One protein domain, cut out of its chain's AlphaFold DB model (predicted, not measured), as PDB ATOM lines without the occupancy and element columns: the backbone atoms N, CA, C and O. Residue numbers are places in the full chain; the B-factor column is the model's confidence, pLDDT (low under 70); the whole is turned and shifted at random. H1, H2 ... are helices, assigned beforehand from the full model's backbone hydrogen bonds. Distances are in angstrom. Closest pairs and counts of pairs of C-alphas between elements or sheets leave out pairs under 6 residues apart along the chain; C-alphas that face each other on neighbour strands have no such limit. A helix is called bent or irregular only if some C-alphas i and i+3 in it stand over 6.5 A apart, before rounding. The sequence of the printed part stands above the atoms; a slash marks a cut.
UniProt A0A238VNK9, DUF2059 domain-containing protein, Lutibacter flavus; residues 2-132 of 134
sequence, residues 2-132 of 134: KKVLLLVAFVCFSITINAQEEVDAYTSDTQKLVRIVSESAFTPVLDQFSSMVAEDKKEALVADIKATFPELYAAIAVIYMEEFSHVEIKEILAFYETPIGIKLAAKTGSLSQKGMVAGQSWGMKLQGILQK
ATOM      1  N   LYS A   2      37.710  62.091   0.335       51.91
ATOM      2  CA  LYS A   2      37.286  62.815  -0.894       51.91
ATOM      3  C   LYS A   2      38.407  63.059  -1.927       51.91
ATOM      4  O   LYS A   2      38.187  62.874  -3.113       51.91
ATOM      5  N   LYS A   3      39.620  63.407  -1.477       58.28
ATOM      6  CA  LYS A   3      40.792  63.606  -2.357       58.28
ATOM      7  C   LYS A   3      41.322  62.306  -2.978       58.28
ATOM      8  O   LYS A   3      41.810  62.335  -4.095       58.28
ATOM      9  N   VAL A   4      41.189  61.181  -2.272       72.19
ATOM     10  CA  VAL A   4      41.571  59.849  -2.776       72.19
ATOM     11  C   VAL A   4      40.538  59.363  -3.795       72.19
ATOM     12  O   VAL A   4      40.911  58.844  -4.836       72.19
ATOM     13  N   LEU A   5      39.249  59.628  -3.549       66.56
ATOM     14  CA  LEU A   5      38.168  59.314  -4.487       66.56
ATOM     15  C   LEU A   5      38.303  60.082  -5.816       66.56
ATOM     16  O   LEU A   5      38.106  59.504  -6.877       66.56
ATOM     17  N   LEU A   6      38.691  61.363  -5.760       67.94
ATOM     18  CA  LEU A   6      38.963  62.184  -6.949       67.94
ATOM     19  C   LEU A   6      40.171  61.683  -7.754       67.94
ATOM     20  O   LEU A   6      40.138  61.707  -8.979       67.94
ATOM     21  N   LEU A   7      41.213  61.204  -7.074       71.56
ATOM     22  CA  LEU A   7      42.416  60.666  -7.716       71.56
ATOM     23  C   LEU A   7      42.129  59.333  -8.423       71.56
ATOM     24  O   LEU A   7      42.567  59.134  -9.550       71.56
ATOM     25  N   VAL A   8      41.330  58.459  -7.804       72.75
ATOM     26  CA  VAL A   8      40.880  57.199  -8.420       72.75
ATOM     27  C   VAL A   8      39.967  57.465  -9.622       72.75
ATOM     28  O   VAL A   8      40.159  56.860 -10.671       72.75
ATOM     29  N   ALA A   9      39.035  58.418  -9.515       69.31
ATOM     30  CA  ALA A   9      38.164  58.794 -10.630       69.31
ATOM     31  C   ALA A   9      38.947  59.359 -11.830       69.31
ATOM     32  O   ALA A   9      38.630  59.033 -12.971       69.31
ATOM     33  N   PHE A  10      39.994  60.153 -11.583       72.50
ATOM     34  CA  PHE A  10      40.854  60.694 -12.639       72.50
ATOM     35  C   PHE A  10      41.640  59.593 -13.366       72.50
ATOM     36  O   PHE A  10      41.668  59.569 -14.593       72.50
ATOM     37  N   VAL A  11      42.205  58.635 -12.623       71.62
ATOM     38  CA  VAL A  11      42.934  57.495 -13.204       71.62
ATOM     39  C   VAL A  11      42.005  56.596 -14.028       71.62
ATOM     40  O   VAL A  11      42.360  56.218 -15.140       71.62
ATOM     41  N   CYS A  12      40.795  56.300 -13.540       69.00
ATOM     42  CA  CYS A  12      39.813  55.520 -14.301       69.00
ATOM     43  C   CYS A  12      39.387  56.225 -15.599       69.00
ATOM     44  O   CYS A  12      39.266  55.565 -16.626       69.00
ATOM     45  N   PHE A  13      39.222  57.551 -15.575       69.19
ATOM     46  CA  PHE A  13      38.841  58.329 -16.758       69.19
ATOM     47  C   PHE A  13      39.941  58.342 -17.835       69.19
ATOM     48  O   PHE A  13      39.646  58.258 -19.026       69.19
ATOM     49  N   SER A  14      41.219  58.382 -17.438       63.75
ATOM     50  CA  SER A  14      42.342  58.298 -18.383       63.75
ATOM     51  C   SER A  14      42.453  56.929 -19.064       63.75
ATOM     52  O   SER A  14      42.803  56.865 -20.240       63.75
ATOM     53  N   ILE A  15      42.134  55.841 -18.354       67.56
ATOM     54  CA  ILE A  15      42.170  54.480 -18.917       67.56
ATOM     55  C   ILE A  15      41.039  54.289 -19.939       67.56
ATOM     56  O   ILE A  15      41.267  53.706 -20.996       67.56
ATOM     57  N   THR A  16      39.841  54.820 -19.669       69.94
ATOM     58  CA  THR A  16      38.696  54.688 -20.588       69.94
ATOM     59  C   THR A  16      38.867  55.474 -21.885       69.94
ATOM     60  O   THR A  16      38.425  55.003 -22.927       69.94
ATOM     61  N   ILE A  17      39.523  56.642 -21.849       69.25
ATOM     62  CA  ILE A  17      39.775  57.439 -23.064       69.25
ATOM     63  C   ILE A  17      40.712  56.689 -24.014       69.25
ATOM     64  O   ILE A  17      40.422  56.572 -25.199       69.25
ATOM     65  N   ASN A  18      41.805  56.139 -23.481       70.00
ATOM     66  CA  ASN A  18      42.825  55.466 -24.285       70.00
ATOM     67  C   ASN A  18      42.303  54.146 -24.890       70.00
ATOM     68  O   ASN A  18      42.621  53.810 -26.024       70.00
ATOM     69  N   ALA A  19      41.456  53.423 -24.147       70.25
ATOM     70  CA  ALA A  19      40.805  52.214 -24.647       70.25
ATOM     71  C   ALA A  19      39.790  52.506 -25.767       70.25
ATOM     72  O   ALA A  19      39.706  51.744 -26.722       70.25
ATOM     73  N   GLN A  20      39.037  53.609 -25.681       71.56
ATOM     74  CA  GLN A  20      38.091  53.985 -26.736       71.56
ATOM     75  C   GLN A  20      38.814  54.388 -28.031       71.56
ATOM     76  O   GLN A  20      38.428  53.947 -29.107       71.56
ATOM     77  N   GLU A  21      39.883  55.182 -27.925       79.12
ATOM     78  CA  GLU A  21      40.671  55.627 -29.083       79.12
ATOM     79  C   GLU A  21      41.340  54.450 -29.816       79.12
ATOM     80  O   GLU A  21      41.394  54.423 -31.047       79.12
ATOM     81  N   GLU A  22      41.799  53.440 -29.073       81.00
ATOM     82  CA  GLU A  22      42.398  52.231 -29.645       81.00
ATOM     83  C   GLU A  22      41.367  51.351 -30.369       81.00
ATOM     84  O   GLU A  22      41.623  50.923 -31.496       81.00
ATOM     85  N   VAL A  23      40.169  51.175 -29.797       80.25
ATOM     86  CA  VAL A  23      39.052  50.458 -30.444       80.25
ATOM     87  C   VAL A  23      38.612  51.148 -31.740       80.25
ATOM     88  O   VAL A  23      38.372  50.478 -32.755       80.25
ATOM     89  N   ASP A  24      38.543  52.479 -31.738       88.31
ATOM     90  CA  ASP A  24      38.174  53.263 -32.919       88.31
ATOM     91  C   ASP A  24      39.242  53.127 -34.024       88.31
ATOM     92  O   ASP A  24      38.915  52.906 -35.195       88.31
ATOM     93  N   ALA A  25      40.528  53.175 -33.654       93.38
ATOM     94  CA  ALA A  25      41.641  52.977 -34.583       93.38
ATOM     95  C   ALA A  25      41.676  51.552 -35.158       93.38
ATOM     96  O   ALA A  25      41.885  51.376 -36.359       93.38
ATOM     97  N   TYR A  26      41.437  50.536 -34.329       96.00
ATOM     98  CA  TYR A  26      41.391  49.139 -34.757       96.00
ATOM     99  C   TYR A  26      40.267  48.878 -35.756       96.00
ATOM    100  O   TYR A  26      40.496  48.298 -36.823       96.00
ATOM    101  N   THR A  27      39.073  49.395 -35.472       95.00
ATOM    102  CA  THR A  27      37.932  49.299 -36.388       95.00
ATOM    103  C   THR A  27      38.229  50.001 -37.715       95.00
ATOM    104  O   THR A  27      38.020  49.426 -38.785       95.00
ATOM    105  N   SER A  28      38.763  51.224 -37.662       96.31
ATOM    106  CA  SER A  28      39.105  52.018 -38.849       96.31
ATOM    107  C   SER A  28      40.160  51.337 -39.729       96.31
ATOM    108  O   SER A  28      39.985  51.226 -40.946       96.31
ATOM    109  N   ASP A  29      41.244  50.840 -39.129       97.75
ATOM    110  CA  ASP A  29      42.305  50.136 -39.856       97.75
ATOM    111  C   ASP A  29      41.773  48.854 -40.506       97.75
ATOM    112  O   ASP A  29      42.065  48.568 -41.671       97.75
ATOM    113  N   THR A  30      40.920  48.114 -39.800       97.75
ATOM    114  CA  THR A  30      40.324  46.893 -40.348       97.75
ATOM    115  C   THR A  30      39.385  47.203 -41.517       97.75
ATOM    116  O   THR A  30      39.460  46.546 -42.554       97.75
ATOM    117  N   GLN A  31      38.564  48.256 -41.431       96.88
ATOM    118  CA  GLN A  31      37.736  48.704 -42.558       96.88
ATOM    119  C   GLN A  31      38.582  49.127 -43.768       96.88
ATOM    120  O   GLN A  31      38.237  48.797 -44.908       96.88
ATOM    121  N   LYS A  32      39.711  49.814 -43.540       96.06
ATOM    122  CA  LYS A  32      40.674  50.156 -44.601       96.06
ATOM    123  C   LYS A  32      41.211  48.889 -45.270       96.06
ATOM    124  O   LYS A  32      41.242  48.831 -46.501       96.06
ATOM    125  N   LEU A  33      41.595  47.881 -44.486       96.06
ATOM    126  CA  LEU A  33      42.081  46.608 -45.016       96.06
ATOM    127  C   LEU A  33      41.014  45.923 -45.872       96.06
ATOM    128  O   LEU A  33      41.279  45.594 -47.028       96.06
ATOM    129  N   VAL A  34      39.806  45.755 -45.327       95.06
ATOM    130  CA  VAL A  34      38.669  45.133 -46.019       95.06
ATOM    131  C   VAL A  34      38.403  45.825 -47.350       95.06
ATOM    132  O   VAL A  34      38.281  45.165 -48.382       95.06
ATOM    133  N   ARG A  35      38.372  47.160 -47.358       93.56
ATOM    134  CA  ARG A  35      38.200  47.929 -48.589       93.56
ATOM    135  C   ARG A  35      39.244  47.545 -49.636       93.56
ATOM    136  O   ARG A  35      38.871  47.206 -50.755       93.56
ATOM    137  N   ILE A  36      40.526  47.555 -49.270       92.88
ATOM    138  CA  ILE A  36      41.627  47.246 -50.194       92.88
ATOM    139  C   ILE A  36      41.475  45.842 -50.791       92.88
ATOM    140  O   ILE A  36      41.635  45.664 -51.999       92.88
ATOM    141  N   VAL A  37      41.161  44.841 -49.965       89.31
ATOM    142  CA  VAL A  37      41.140  43.439 -50.413       89.31
ATOM    143  C   VAL A  37      39.850  43.044 -51.134       89.31
ATOM    144  O   VAL A  37      39.866  42.102 -51.927       89.31
ATOM    145  N   SER A  38      38.743  43.751 -50.888       87.62
ATOM    146  CA  SER A  38      37.419  43.398 -51.416       87.62
ATOM    147  C   SER A  38      36.946  44.266 -52.582       87.62
ATOM    148  O   SER A  38      36.081  43.826 -53.336       87.62
ATOM    149  N   GLU A  39      37.503  45.463 -52.795       84.38
ATOM    150  CA  GLU A  39      37.016  46.399 -53.823       84.38
ATOM    151  C   GLU A  39      37.011  45.787 -55.237       84.38
ATOM    152  O   GLU A  39      36.023  45.909 -55.961       84.38
ATOM    153  N   SER A  40      38.050  45.029 -55.610       84.25
ATOM    154  CA  SER A  40      38.111  44.367 -56.926       84.25
ATOM    155  C   SER A  40      37.093  43.232 -57.102       84.25
ATOM    156  O   SER A  40      36.760  42.877 -58.233       84.25
ATOM    157  N   ALA A  41      36.579  42.668 -56.004       84.19
ATOM    158  CA  ALA A  41      35.559  41.624 -56.033       84.19
ATOM    159  C   ALA A  41      34.146  42.183 -56.265       84.19
ATOM    160  O   ALA A  41      33.256  41.433 -56.657       84.19
ATOM    161  N   PHE A  42      33.935  43.487 -56.057       86.81
ATOM    162  CA  PHE A  42      32.624  44.121 -56.219       86.81
ATOM    163  C   PHE A  42      32.367  44.639 -57.634       86.81
ATOM    164  O   PHE A  42      31.212  44.852 -57.994       86.81
ATOM    165  N   THR A  43      33.399  44.783 -58.473       86.31
ATOM    166  CA  THR A  43      33.236  45.216 -59.873       86.31
ATOM    167  C   THR A  43      32.216  44.370 -60.648       86.31
ATOM    168  O   THR A  43      31.299  44.958 -61.212       86.31
ATOM    169  N   PRO A  44      32.257  43.020 -60.620       87.88
ATOM    170  CA  PRO A  44      31.261  42.211 -61.324       87.88
ATOM    171  C   PRO A  44      29.831  42.420 -60.810       87.88
ATOM    172  O   PRO A  44      28.880  42.298 -61.577       87.88
ATOM    173  N   VAL A  45      29.671  42.749 -59.523       89.62
ATOM    174  CA  VAL A  45      28.364  43.073 -58.934       89.62
ATOM    175  C   VAL A  45      27.867  44.403 -59.496       89.62
ATOM    176  O   VAL A  45      26.742  44.479 -59.984       89.62
ATOM    177  N   LEU A  46      28.715  45.437 -59.503       92.44
ATOM    178  CA  LEU A  46      28.376  46.728 -60.105       92.44
ATOM    179  C   LEU A  46      28.007  46.580 -61.585       92.44
ATOM    180  O   LEU A  46      27.003  47.146 -62.016       92.44
ATOM    181  N   ASP A  47      28.764  45.784 -62.341       92.06
ATOM    182  CA  ASP A  47      28.503  45.513 -63.758       92.06
ATOM    183  C   ASP A  47      27.155  44.804 -63.954       92.06
ATOM    184  O   ASP A  47      26.356  45.200 -64.808       92.06
ATOM    185  N   GLN A  48      26.865  43.791 -63.129       93.62
ATOM    186  CA  GLN A  48      25.605  43.054 -63.172       93.62
ATOM    187  C   GLN A  48      24.409  43.978 -62.934       93.62
ATOM    188  O   GLN A  48      23.493  44.001 -63.754       93.62
ATOM    189  N   PHE A  49      24.420  44.769 -61.859       94.44
ATOM    190  CA  PHE A  49      23.315  45.684 -61.555       94.44
ATOM    191  C   PHE A  49      23.198  46.806 -62.594       94.44
ATOM    192  O   PHE A  49      22.093  47.144 -63.016       94.44
ATOM    193  N   SER A  50      24.323  47.326 -63.087       94.75
ATOM    194  CA  SER A  50      24.332  48.340 -64.150       94.75
ATOM    195  C   SER A  50      23.742  47.819 -65.460       94.75
ATOM    196  O   SER A  50      23.123  48.580 -66.197       94.75
ATOM    197  N   SER A  51      23.884  46.523 -65.758       96.00
ATOM    198  CA  SER A  51      23.285  45.908 -66.953       96.00
ATOM    199  C   SER A  51      21.751  45.821 -66.911       96.00
ATOM    200  O   SER A  51      21.124  45.587 -67.942       96.00
ATOM    201  N   MET A  52      21.143  46.033 -65.737       95.81
ATOM    202  CA  MET A  52      19.695  45.939 -65.521       95.81
ATOM    203  C   MET A  52      18.960  47.276 -65.696       95.81
ATOM    204  O   MET A  52      17.732  47.306 -65.613       95.81
ATOM    205  N   VAL A  53      19.680  48.380 -65.923       96.44
ATOM    206  CA  VAL A  53      19.106  49.728 -66.049       96.44
ATOM    207  C   VAL A  53      19.506  50.401 -67.363       96.44
ATOM    208  O   VAL A  53      20.450  49.991 -68.037       96.44
ATOM    209  N   ALA A  54      18.769  51.450 -67.737       97.56
ATOM    210  CA  ALA A  54      19.094  52.275 -68.897       97.56
ATOM    211  C   ALA A  54      20.448  52.991 -68.726       97.56
ATOM    212  O   ALA A  54      20.860  53.290 -67.605       97.56
ATOM    213  N   GLU A  55      21.123  53.283 -69.844       94.75
ATOM    214  CA  GLU A  55      22.470  53.877 -69.859       94.75
ATOM    215  C   GLU A  55      22.555  55.170 -69.033       94.75
ATOM    216  O   GLU A  55      23.477  55.339 -68.241       94.75
ATOM    217  N   ASP A  56      21.541  56.033 -69.133       96.88
ATOM    218  CA  ASP A  56      21.455  57.312 -68.415       96.88
ATOM    219  C   ASP A  56      21.217  57.163 -66.900       96.88
ATOM    220  O   ASP A  56      21.261  58.152 -66.168       96.88
ATOM    221  N   LYS A  57      20.947  55.944 -66.412       97.31
ATOM    222  CA  LYS A  57      20.746  55.630 -64.986       97.31
ATOM    223  C   LYS A  57      21.922  54.899 -64.350       97.31
ATOM    224  O   LYS A  57      21.960  54.799 -63.124       97.31
ATOM    225  N   LYS A  58      22.877  54.401 -65.141       96.31
ATOM    226  CA  LYS A  58      23.988  53.577 -64.637       96.31
ATOM    227  C   LYS A  58      24.858  54.315 -63.628       96.31
ATOM    228  O   LYS A  58      25.136  53.770 -62.567       96.31
ATOM    229  N   GLU A  59      25.255  55.553 -63.919       95.69
ATOM    230  CA  GLU A  59      26.119  56.328 -63.015       95.69
ATOM    231  C   GLU A  59      25.453  56.583 -61.658       95.69
ATOM    232  O   GLU A  59      26.081  56.377 -60.621       95.69
ATOM    233  N   ALA A  60      24.170  56.963 -61.666       97.31
ATOM    234  CA  ALA A  60      23.393  57.178 -60.448       97.31
ATOM    235  C   ALA A  60      23.262  55.882 -59.633       97.31
ATOM    236  O   ALA A  60      23.557  55.877 -58.442       97.31
ATOM    237  N   LEU A  61      22.927  54.764 -60.286       96.56
ATOM    238  CA  LEU A  61      22.844  53.459 -59.630       96.56
ATOM    239  C   LEU A  61      24.186  53.035 -59.016       96.56
ATOM    240  O   LEU A  61      24.229  52.566 -57.883       96.56
ATOM    241  N   VAL A  62      25.291  53.191 -59.749       95.44
ATOM    242  CA  VAL A  62      26.629  52.861 -59.239       95.44
ATOM    243  C   VAL A  62      26.978  53.728 -58.031       95.44
ATOM    244  O   VAL A  62      27.578  53.219 -57.084       95.44
ATOM    245  N   ALA A  63      26.613  55.012 -58.041       96.19
ATOM    246  CA  ALA A  63      26.810  55.896 -56.897       96.19
ATOM    247  C   ALA A  63      25.991  55.440 -55.680       96.19
ATOM    248  O   ALA A  63      26.558  55.309 -54.594       96.19
ATOM    249  N   ASP A  64      24.711  55.114 -55.875       96.81
ATOM    250  CA  ASP A  64      23.821  54.622 -54.818       96.81
ATOM    251  C   ASP A  64      24.333  53.309 -54.212       96.81
ATOM    252  O   ASP A  64      24.379  53.160 -52.992       96.81
ATOM    253  N   ILE A  65      24.800  52.368 -55.041       95.56
ATOM    254  CA  ILE A  65      25.387  51.112 -54.556       95.56
ATOM    255  C   ILE A  65      26.692  51.382 -53.799       95.56
ATOM    256  O   ILE A  65      26.904  50.840 -52.721       95.56
ATOM    257  N   LYS A  66      27.583  52.234 -54.320       94.19
ATOM    258  CA  LYS A  66      28.838  52.562 -53.624       94.19
ATOM    259  C   LYS A  66      28.600  53.266 -52.291       94.19
ATOM    260  O   LYS A  66      29.420  53.120 -51.385       94.19
ATOM    261  N   ALA A  67      27.493  53.990 -52.140       96.00
ATOM    262  CA  ALA A  67      27.120  54.612 -50.876       96.00
ATOM    263  C   ALA A  67      26.821  53.587 -49.766       96.00
ATOM    264  O   ALA A  67      26.941  53.931 -48.592       96.00
ATOM    265  N   THR A  68      26.510  52.327 -50.105       95.25
ATOM    266  CA  THR A  68      26.310  51.244 -49.122       95.25
ATOM    267  C   THR A  68      27.608  50.532 -48.733       95.25
ATOM    268  O   THR A  68      27.644  49.782 -47.759       95.25
ATOM    269  N   PHE A  69      28.715  50.775 -49.444       94.00
ATOM    270  CA  PHE A  69      29.985  50.093 -49.179       94.00
ATOM    271  C   PHE A  69      30.530  50.306 -47.761       94.00
ATOM    272  O   PHE A  69      31.015  49.329 -47.194       94.00
ATOM    273  N   PRO A  70      30.453  51.505 -47.145       93.31
ATOM    274  CA  PRO A  70      30.906  51.691 -45.767       93.31
ATOM    275  C   PRO A  70      30.219  50.751 -44.767       93.31
ATOM    276  O   PRO A  70      30.889  50.212 -43.889       93.31
ATOM    277  N   GLU A  71      28.915  50.505 -44.927       94.75
ATOM    278  CA  GLU A  71      28.162  49.563 -44.088       94.75
ATOM    279  C   GLU A  71      28.682  48.131 -44.265       94.75
ATOM    280  O   GLU A  71      28.975  47.439 -43.288       94.75
ATOM    281  N   LEU A  72      28.881  47.708 -45.516       94.44
ATOM    282  CA  LEU A  72      29.430  46.390 -45.828       94.44
ATOM    283  C   LEU A  72      30.854  46.215 -45.278       94.44
ATOM    284  O   LEU A  72      31.178  45.170 -44.715       94.44
ATOM    285  N   TYR A  73      31.705  47.235 -45.411       94.75
ATOM    286  CA  TYR A  73      33.064  47.206 -44.873       94.75
ATOM    287  C   TYR A  73      33.072  47.104 -43.354       94.75
ATOM    288  O   TYR A  73      33.879  46.352 -42.817       94.75
ATOM    289  N   ALA A  74      32.168  47.806 -42.667       94.56
ATOM    290  CA  ALA A  74      32.026  47.696 -41.221       94.56
ATOM    291  C   ALA A  74      31.624  46.275 -40.801       94.56
ATOM    292  O   ALA A  74      32.243  45.710 -39.902       94.56
ATOM    293  N   ALA A  75      30.653  45.667 -41.489       95.94
ATOM    294  CA  ALA A  75      30.214  44.303 -41.194       95.94
ATOM    295  C   ALA A  75      31.332  43.267 -41.403       95.94
ATOM    296  O   ALA A  75      31.537  42.396 -40.561       95.94
ATOM    297  N   ILE A  76      32.089  43.372 -42.497       95.25
ATOM    298  CA  ILE A  76      33.212  42.460 -42.764       95.25
ATOM    299  C   ILE A  76      34.380  42.732 -41.804       95.25
ATOM    300  O   ILE A  76      35.065  41.794 -41.405       95.25
ATOM    301  N   ALA A  77      34.606  43.986 -41.402       96.50
ATOM    302  CA  ALA A  77      35.661  44.322 -40.451       96.50
ATOM    303  C   ALA A  77      35.461  43.614 -39.106       96.50
ATOM    304  O   ALA A  77      36.429  43.088 -38.571       96.50
ATOM    305  N   VAL A  78      34.221  43.500 -38.614       96.50
ATOM    306  CA  VAL A  78      33.917  42.721 -37.400       96.50
ATOM    307  C   VAL A  78      34.399  41.274 -37.535       96.50
ATOM    308  O   VAL A  78      35.074  40.782 -36.640       96.50
ATOM    309  N   ILE A  79      34.155  40.633 -38.683       97.06
ATOM    310  CA  ILE A  79      34.607  39.255 -38.954       97.06
ATOM    311  C   ILE A  79      36.141  39.164 -38.926       97.06
ATOM    312  O   ILE A  79      36.703  38.216 -38.394       97.06
ATOM    313  N   TYR A  80      36.845  40.154 -39.480       97.25
ATOM    314  CA  TYR A  80      38.312  40.181 -39.437       97.25
ATOM    315  C   TYR A  80      38.842  40.387 -38.016       97.25
ATOM    316  O   TYR A  80      39.861  39.803 -37.657       97.25
ATOM    317  N   MET A  81      38.157  41.197 -37.207       96.94
ATOM    318  CA  MET A  81      38.546  41.477 -35.823       96.94
ATOM    319  C   MET A  81      38.349  40.272 -34.888       96.94
ATOM    320  O   MET A  81      38.951  40.230 -33.820       96.94
ATOM    321  N   GLU A  82      37.544  39.280 -35.283       97.38
ATOM    322  CA  GLU A  82      37.426  38.001 -34.566       97.38
ATOM    323  C   GLU A  82      38.669  37.111 -34.743       97.38
ATOM    324  O   GLU A  82      38.975  36.302 -33.869       97.38
ATOM    325  N   GLU A  83      39.406  37.287 -35.844       97.56
ATOM    326  CA  GLU A  83      40.489  36.386 -36.261       97.56
ATOM    327  C   GLU A  83      41.885  37.019 -36.172       97.56
ATOM    328  O   GLU A  83      42.874  36.310 -35.990       97.56
ATOM    329  N   PHE A  84      41.989  38.345 -36.303       97.75
ATOM    330  CA  PHE A  84      43.261  39.067 -36.367       97.75
ATOM    331  C   PHE A  84      43.307  40.202 -35.360       97.75
ATOM    332  O   PHE A  84      42.449  41.079 -35.380       97.75
ATOM    333  N   SER A  85      44.363  40.260 -34.552       97.75
ATOM    334  CA  SER A  85      44.643  41.391 -33.663       97.75
ATOM    335  C   SER A  85      44.921  42.686 -34.436       97.75
ATOM    336  O   SER A  85      45.301  42.673 -35.609       97.75
ATOM    337  N   HIS A  86      44.819  43.841 -33.766       97.50
ATOM    338  CA  HIS A  86      45.130  45.134 -34.398       97.50
ATOM    339  C   HIS A  86      46.562  45.201 -34.950       97.50
ATOM    340  O   HIS A  86      46.797  45.808 -35.996       97.50
ATOM    341  N   VAL A  87      47.522  44.560 -34.277       97.81
ATOM    342  CA  VAL A  87      48.920  44.498 -34.733       97.81
ATOM    343  C   VAL A  87      49.017  43.747 -36.060       97.81
ATOM    344  O   VAL A  87      49.607  44.268 -37.003       97.81
ATOM    345  N   GLU A  88      48.375  42.585 -36.174       98.25
ATOM    346  CA  GLU A  88      48.365  41.795 -37.412       98.25
ATOM    347  C   GLU A  88      47.646  42.538 -38.544       98.25
ATOM    348  O   GLU A  88      48.137  42.570 -39.672       98.25
ATOM    349  N   ILE A  89      46.538  43.229 -38.252       98.38
ATOM    350  CA  ILE A  89      45.863  44.091 -39.235       98.38
ATOM    351  C   ILE A  89      46.810  45.171 -39.771       98.38
ATOM    352  O   ILE A  89      46.864  45.393 -40.984       98.38
ATOM    353  N   LYS A  90      47.595  45.822 -38.902       98.12
ATOM    354  CA  LYS A  90      48.591  46.825 -39.316       98.12
ATOM    355  C   LYS A  90      49.707  46.224 -40.165       98.12
ATOM    356  O   LYS A  90      50.116  46.840 -41.147       98.12
ATOM    357  N   GLU A  91      50.181  45.028 -39.832       98.50
ATOM    358  CA  GLU A  91      51.186  44.319 -40.632       98.50
ATOM    359  C   GLU A  91      50.654  43.963 -42.027       98.50
ATOM    360  O   GLU A  91      51.330  44.188 -43.035       98.50
ATOM    361  N   ILE A  92      49.411  43.478 -42.107       97.81
ATOM    362  CA  ILE A  92      48.753  43.173 -43.380       97.81
ATOM    363  C   ILE A  92      48.557  44.458 -44.201       97.81
ATOM    364  O   ILE A  92      48.842  44.475 -45.401       97.81
ATOM    365  N   LEU A  93      48.114  45.552 -43.575       97.69
ATOM    366  CA  LEU A  93      48.003  46.860 -44.231       97.69
ATOM    367  C   LEU A  93      49.345  47.326 -44.801       97.69
ATOM    368  O   LEU A  93      49.401  47.720 -45.964       97.69
ATOM    369  N   ALA A  94      50.427  47.225 -44.024       98.06
ATOM    370  CA  ALA A  94      51.766  47.595 -44.475       98.06
ATOM    371  C   ALA A  94      52.204  46.778 -45.700       98.06
ATOM    372  O   ALA A  94      52.791  47.321 -46.639       98.06
ATOM    373  N   PHE A  95      51.865  45.484 -45.752       98.12
ATOM    374  CA  PHE A  95      52.079  44.674 -46.951       98.12
ATOM    375  C   PHE A  95      51.290  45.206 -48.157       98.12
ATOM    376  O   PHE A  95      51.855  45.332 -49.250       98.12
ATOM    377  N   TYR A  96      50.013  45.554 -47.981       96.19
ATOM    378  CA  TYR A  96      49.176  46.084 -49.060       96.19
ATOM    379  C   TYR A  96      49.569  47.487 -49.539       96.19
ATOM    380  O   TYR A  96      49.190  47.863 -50.645       96.19
ATOM    381  N   GLU A  97      50.377  48.225 -48.778       94.12
ATOM    382  CA  GLU A  97      50.978  49.497 -49.205       94.12
ATOM    383  C   GLU A  97      52.210  49.304 -50.113       94.12
ATOM    384  O   GLU A  97      52.650  50.238 -50.788       94.12
ATOM    385  N   THR A  98      52.755  48.086 -50.208       97.69
ATOM    386  CA  THR A  98      53.859  47.781 -51.132       97.69
ATOM    387  C   THR A  98      53.388  47.688 -52.592       97.69
ATOM    388  O   THR A  98      52.238  47.324 -52.856       97.69
ATOM    389  N   PRO A  99      54.275  47.885 -53.592       97.44
ATOM    390  CA  PRO A  99      53.909  47.719 -55.003       97.44
ATOM    391  C   PRO A  99      53.327  46.338 -55.339       97.44
ATOM    392  O   PRO A  99      52.435  46.221 -56.183       97.44
ATOM    393  N   ILE A 100      53.822  45.280 -54.685       97.56
ATOM    394  CA  ILE A 100      53.316  43.922 -54.899       97.56
ATOM    395  C   ILE A 100      51.967  43.703 -54.208       97.56
ATOM    396  O   ILE A 100      51.096  43.075 -54.806       97.56
ATOM    397  N   GLY A 101      51.767  44.267 -53.015       95.88
ATOM    398  CA  GLY A 101      50.497  44.223 -52.295       95.88
ATOM    399  C   GLY A 101      49.376  44.924 -53.060       95.88
ATOM    400  O   GLY A 101      48.332  44.319 -53.307       95.88
ATOM    401  N   ILE A 102      49.632  46.135 -53.566       93.50
ATOM    402  CA  ILE A 102      48.695  46.875 -54.432       93.50
ATOM    403  C   ILE A 102      48.333  46.045 -55.671       93.50
ATOM    404  O   ILE A 102      47.160  45.904 -56.026       93.50
ATOM    405  N   LYS A 103      49.340  45.454 -56.333       94.94
ATOM    406  CA  LYS A 103      49.109  44.592 -57.501       94.94
ATOM    407  C   LYS A 103      48.270  43.368 -57.139       94.94
ATOM    408  O   LYS A 103      47.418  42.984 -57.937       94.94
ATOM    409  N   LEU A 104      48.520  42.751 -55.985       94.69
ATOM    410  CA  LEU A 104      47.758  41.597 -55.525       94.69
ATOM    411  C   LEU A 104      46.293  41.983 -55.309       94.69
ATOM    412  O   LEU A 104      45.443  41.401 -55.973       94.69
ATOM    413  N   ALA A 105      46.009  43.017 -54.513       92.06
ATOM    414  CA  ALA A 105      44.650  43.507 -54.252       92.06
ATOM    415  C   ALA A 105      43.854  43.783 -55.544       92.06
ATOM    416  O   ALA A 105      42.716  43.332 -55.705       92.06
ATOM    417  N   ALA A 106      44.490  44.435 -56.522       90.56
ATOM    418  CA  ALA A 106      43.884  44.727 -57.821       90.56
ATOM    419  C   ALA A 106      43.626  43.478 -58.686       90.56
ATOM    420  O   ALA A 106      42.832  43.522 -59.628       90.56
ATOM    421  N   LYS A 107      44.325  42.365 -58.428       90.56
ATOM    422  CA  LYS A 107      44.200  41.113 -59.189       90.56
ATOM    423  C   LYS A 107      43.411  40.032 -58.462       90.56
ATOM    424  O   LYS A 107      42.937  39.129 -59.152       90.56
ATOM    425  N   THR A 108      43.233  40.123 -57.143       88.06
ATOM    426  CA  THR A 108      42.566  39.106 -56.317       88.06
ATOM    427  C   THR A 108      41.207  38.710 -56.883       88.06
ATOM    428  O   THR A 108      41.009  37.529 -57.147       88.06
ATOM    429  N   GLY A 109      40.315  39.660 -57.198       85.31
ATOM    430  CA  GLY A 109      39.004  39.339 -57.784       85.31
ATOM    431  C   GLY A 109      39.089  38.501 -59.072       85.31
ATOM    432  O   GLY A 109      38.437  37.463 -59.199       85.31
ATOM    433  N   SER A 110      39.965  38.883 -60.010       86.88
ATOM    434  CA  SER A 110      40.164  38.138 -61.266       86.88
ATOM    435  C   SER A 110      40.819  36.770 -61.050       86.88
ATOM    436  O   SER A 110      40.469  35.801 -61.726       86.88
ATOM    437  N   LEU A 111      41.773  36.675 -60.119       90.88
ATOM    438  CA  LEU A 111      42.415  35.411 -59.766       90.88
ATOM    439  C   LEU A 111      41.417  34.444 -59.125       90.88
ATOM    440  O   LEU A 111      41.395  33.283 -59.522       90.88
ATOM    441  N   SER A 112      40.550  34.920 -58.228       88.62
ATOM    442  CA  SER A 112      39.480  34.121 -57.619       88.62
ATOM    443  C   SER A 112      38.530  33.555 -58.675       88.62
ATOM    444  O   SER A 112      38.266  32.353 -58.685       88.62
ATOM    445  N   GLN A 113      38.093  34.378 -59.634       87.06
ATOM    446  CA  GLN A 113      37.236  33.921 -60.734       87.06
ATOM    447  C   GLN A 113      37.923  32.846 -61.594       87.06
ATOM    448  O   GLN A 113      37.337  31.802 -61.884       87.06
ATOM    449  N   LYS A 114      39.188  33.064 -61.977       92.31
ATOM    450  CA  LYS A 114      39.977  32.073 -62.731       92.31
ATOM    451  C   LYS A 114      40.184  30.784 -61.933       92.31
ATOM    452  O   LYS A 114      40.109  29.695 -62.502       92.31
ATOM    453  N   GLY A 115      40.403  30.907 -60.625       94.69
ATOM    454  CA  GLY A 115      40.524  29.791 -59.694       94.69
ATOM    455  C   GLY A 115      39.255  28.945 -59.638       94.69
ATOM    456  O   GLY A 115      39.346  27.723 -59.737       94.69
ATOM    457  N   MET A 116      38.074  29.570 -59.584       93.56
ATOM    458  CA  MET A 116      36.795  28.851 -59.639       93.56
ATOM    459  C   MET A 116      36.650  28.025 -60.924       93.56
ATOM    460  O   MET A 116      36.297  26.850 -60.852       93.56
ATOM    461  N   VAL A 117      36.974  28.593 -62.091       95.69
ATOM    462  CA  VAL A 117      36.912  27.874 -63.382       95.69
ATOM    463  C   VAL A 117      37.885  26.688 -63.416       95.69
ATOM    464  O   VAL A 117      37.535  25.589 -63.862       95.69
ATOM    465  N   ALA A 118      39.107  26.883 -62.912       97.62
ATOM    466  CA  ALA A 118      40.086  25.805 -62.791       97.62
ATOM    467  C   ALA A 118      39.594  24.700 -61.840       97.62
ATOM    468  O   ALA A 118      39.699  23.515 -62.164       97.62
ATOM    469  N   GLY A 119      38.995  25.081 -60.710       97.25
ATOM    470  CA  GLY A 119      38.407  24.168 -59.732       97.25
ATOM    471  C   GLY A 119      37.248  23.351 -60.302       97.25
ATOM    472  O   GLY A 119      37.215  22.137 -60.123       97.25
ATOM    473  N   GLN A 120      36.347  23.974 -61.067       95.88
ATOM    474  CA  GLN A 120      35.274  23.270 -61.783       95.88
ATOM    475  C   GLN A 120      35.835  22.239 -62.770       95.88
ATOM    476  O   GLN A 120      35.396  21.089 -62.799       95.88
ATOM    477  N   SER A 121      36.856  22.631 -63.540       96.69
ATOM    478  CA  SER A 121      37.529  21.738 -64.491       96.69
ATOM    479  C   SER A 121      38.179  20.544 -63.793       96.69
ATOM    480  O   SER A 121      38.118  19.416 -64.283       96.69
ATOM    481  N   TRP A 122      38.792  20.778 -62.634       98.00
ATOM    482  CA  TRP A 122      39.339  19.716 -61.800       98.00
ATOM    483  C   TRP A 122      38.239  18.810 -61.231       98.00
ATOM    484  O   TRP A 122      38.357  17.592 -61.337       98.00
ATOM    485  N   GLY A 123      37.130  19.373 -60.744       97.06
ATOM    486  CA  GLY A 123      35.978  18.621 -60.239       97.06
ATOM    487  C   GLY A 123      35.379  17.654 -61.268       97.06
ATOM    488  O   GLY A 123      35.099  16.505 -60.935       97.06
ATOM    489  N   MET A 124      35.279  18.059 -62.539       95.56
ATOM    490  CA  MET A 124      34.857  17.155 -63.623       95.56
ATOM    491  C   MET A 124      35.817  15.971 -63.804       95.56
ATOM    492  O   MET A 124      35.380  14.840 -64.013       95.56
ATOM    493  N   LYS A 125      37.133  16.195 -63.672       96.62
ATOM    494  CA  LYS A 125      38.116  15.098 -63.709       96.62
ATOM    495  C   LYS A 125      37.932  14.141 -62.531       96.62
ATOM    496  O   LYS A 125      38.057  12.933 -62.715       96.62
ATOM    497  N   LEU A 126      37.614  14.661 -61.342       97.31
ATOM    498  CA  LEU A 126      37.365  13.833 -60.159       97.31
ATOM    499  C   LEU A 126      36.149  12.918 -60.333       97.31
ATOM    500  O   LEU A 126      36.208  11.776 -59.890       97.31
ATOM    501  N   GLN A 127      35.090  13.361 -61.019       94.06
ATOM    502  CA  GLN A 127      33.935  12.500 -61.318       94.06
ATOM    503  C   GLN A 127      34.345  11.253 -62.115       94.06
ATOM    504  O   GLN A 127      33.933  10.146 -61.782       94.06
ATOM    505  N   GLY A 128      35.225  11.408 -63.109       94.69
ATOM    506  CA  GLY A 128      35.763  10.272 -63.866       94.69
ATOM    507  C   GLY A 128      36.658   9.346 -63.033       94.69
ATOM    508  O   GLY A 128      36.720   8.146 -63.288       94.69
ATOM    509  N   ILE A 129      37.344   9.874 -62.014       96.50
ATOM    510  CA  ILE A 129      38.090   9.045 -61.054       96.50
ATOM    511  C   ILE A 129      37.117   8.269 -60.162       96.50
ATOM    512  O   ILE A 129      37.312   7.072 -59.971       96.50
ATOM    513  N   LEU A 130      36.069   8.924 -59.653       96.75
ATOM    514  CA  LEU A 130      35.072   8.321 -58.767       96.75
ATOM    515  C   LEU A 130      34.349   7.137 -59.424       96.75
ATOM    516  O   LEU A 130      34.113   6.137 -58.755       96.75
ATOM    517  N   GLN A 131      34.089   7.205 -60.734       93.88
ATOM    518  CA  GLN A 131      33.512   6.098 -61.508       93.88
ATOM    519  C   GLN A 131      34.336   4.801 -61.464       93.88
ATOM    520  O   GLN A 131      33.798   3.743 -61.748       93.88
ATOM    521  N   LYS A 132      35.631   4.843 -61.119       95.12
ATOM    522  CA  LYS A 132      36.446   3.623 -60.949       95.12
ATOM    523  C   LYS A 132      36.165   2.884 -59.638       95.12
ATOM    524  O   LYS A 132      36.650   1.770 -59.463       95.12
TER     525      LYS A 132
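This is residues 2 to 132 of the 134 residues of the protein "DUF2059 domain-containing protein" of Lutibacter flavus (UniProt A0A238VNK9). A long bent helix, H1, runs through the model; its first residues, 2 to 21, stick out as a free arm, while H3 crosses its long arm H1a farther along and H4 packs beside that arm. Beyond the bend, H1b and H2 fold back on each other as a helical hairpin, and close to the bend, where Gly 109 of H5b meets Ala 41 of H1b, the bent helix H5 leaves this small body and ends in a second free arm, residues 114 to 132, of which 114 to 130 belong to H5. The printed part has 131 residues with five named helices, in the order H1, H2, H3, H4, H5, and no named strand; the class is all helix. The whole is extended, with a radius of gyration of the C-alphas of 22.7 A and spans of 81 by 52 by 31 A.

H1, residues 2 to 50, was assigned as one helix by its hydrogen bonds but is bent: C-alphas 37 and 40 are 7.2 A apart. Its arm H1a, residues 2 to 37, runs 53.3 A from C-alpha 2 at (37.286, 62.815, -0.894); H1b, residues 40 to 50, measures 16.1 A and is irregular, with C-alphas 41 and 44 6.8 A apart. H2, residues 55 to 67, 19.6 A, is irregular too, with C-alphas 56 and 59 7.2 A apart. H3, residues 69 to 83, measures 21.6 A, and H4, residues 86 to 96, 15.2 A. H5, residues 99 to 130, also one helix by its hydrogen bonds, is bent, with C-alphas 106 and 109 7.3 A apart: H5a, residues 99 to 106, measures 10.8 A, and H5b, residues 109 to 130, runs 31.3 A to C-alpha 130 at (35.072, 8.321, -58.767).

H1 is the hub, touching four other helices. H1a and H1b stand at a steep tilt of 67 degrees, only just short of about perpendicular. With residues 27 to 35 alone H1a touches H3, at a steep tilt of 69.9 degrees, opposite ways; the closest C-alphas, of Gln 31 and Ala 77, are 5.3 A apart. With residues 26 to 36 alone it touches H4, at a shallow tilt of 31 degrees, the same way; the closest C-alphas are those of Tyr 26 and His 86, 5.5 A. The hairpin H1b and H2 has its closest C-alphas at Ser 50 and Lys 58, 5.3 A. H1b and H5b touch only at their ends, at Ala 41 and Gly 109, whose C-alphas are 4.5 A apart. H4 and H5a touch only at the corner, with the C-alphas of Tyr 96 and Ile 102 5.5 A apart. H2 and H5b are apart. Every O i to N i+4 pair is within hydrogen-bond range in H1a, H4 and H5a; the others have 5 of 7 in H1b, 7 of 9 in H2, 9 of 11 in H3 and 17 of 18 in H5b.

The two C-alphas farthest apart, of Lys 2 and Lys 132, are 84.3 A apart. The printed part has no cut, and its four links are tight. Mean pLDDT of the printed part is 90.4; 11 residues are under 70, namely 2 to 3, 5 to 6, 9 and 12 to 17.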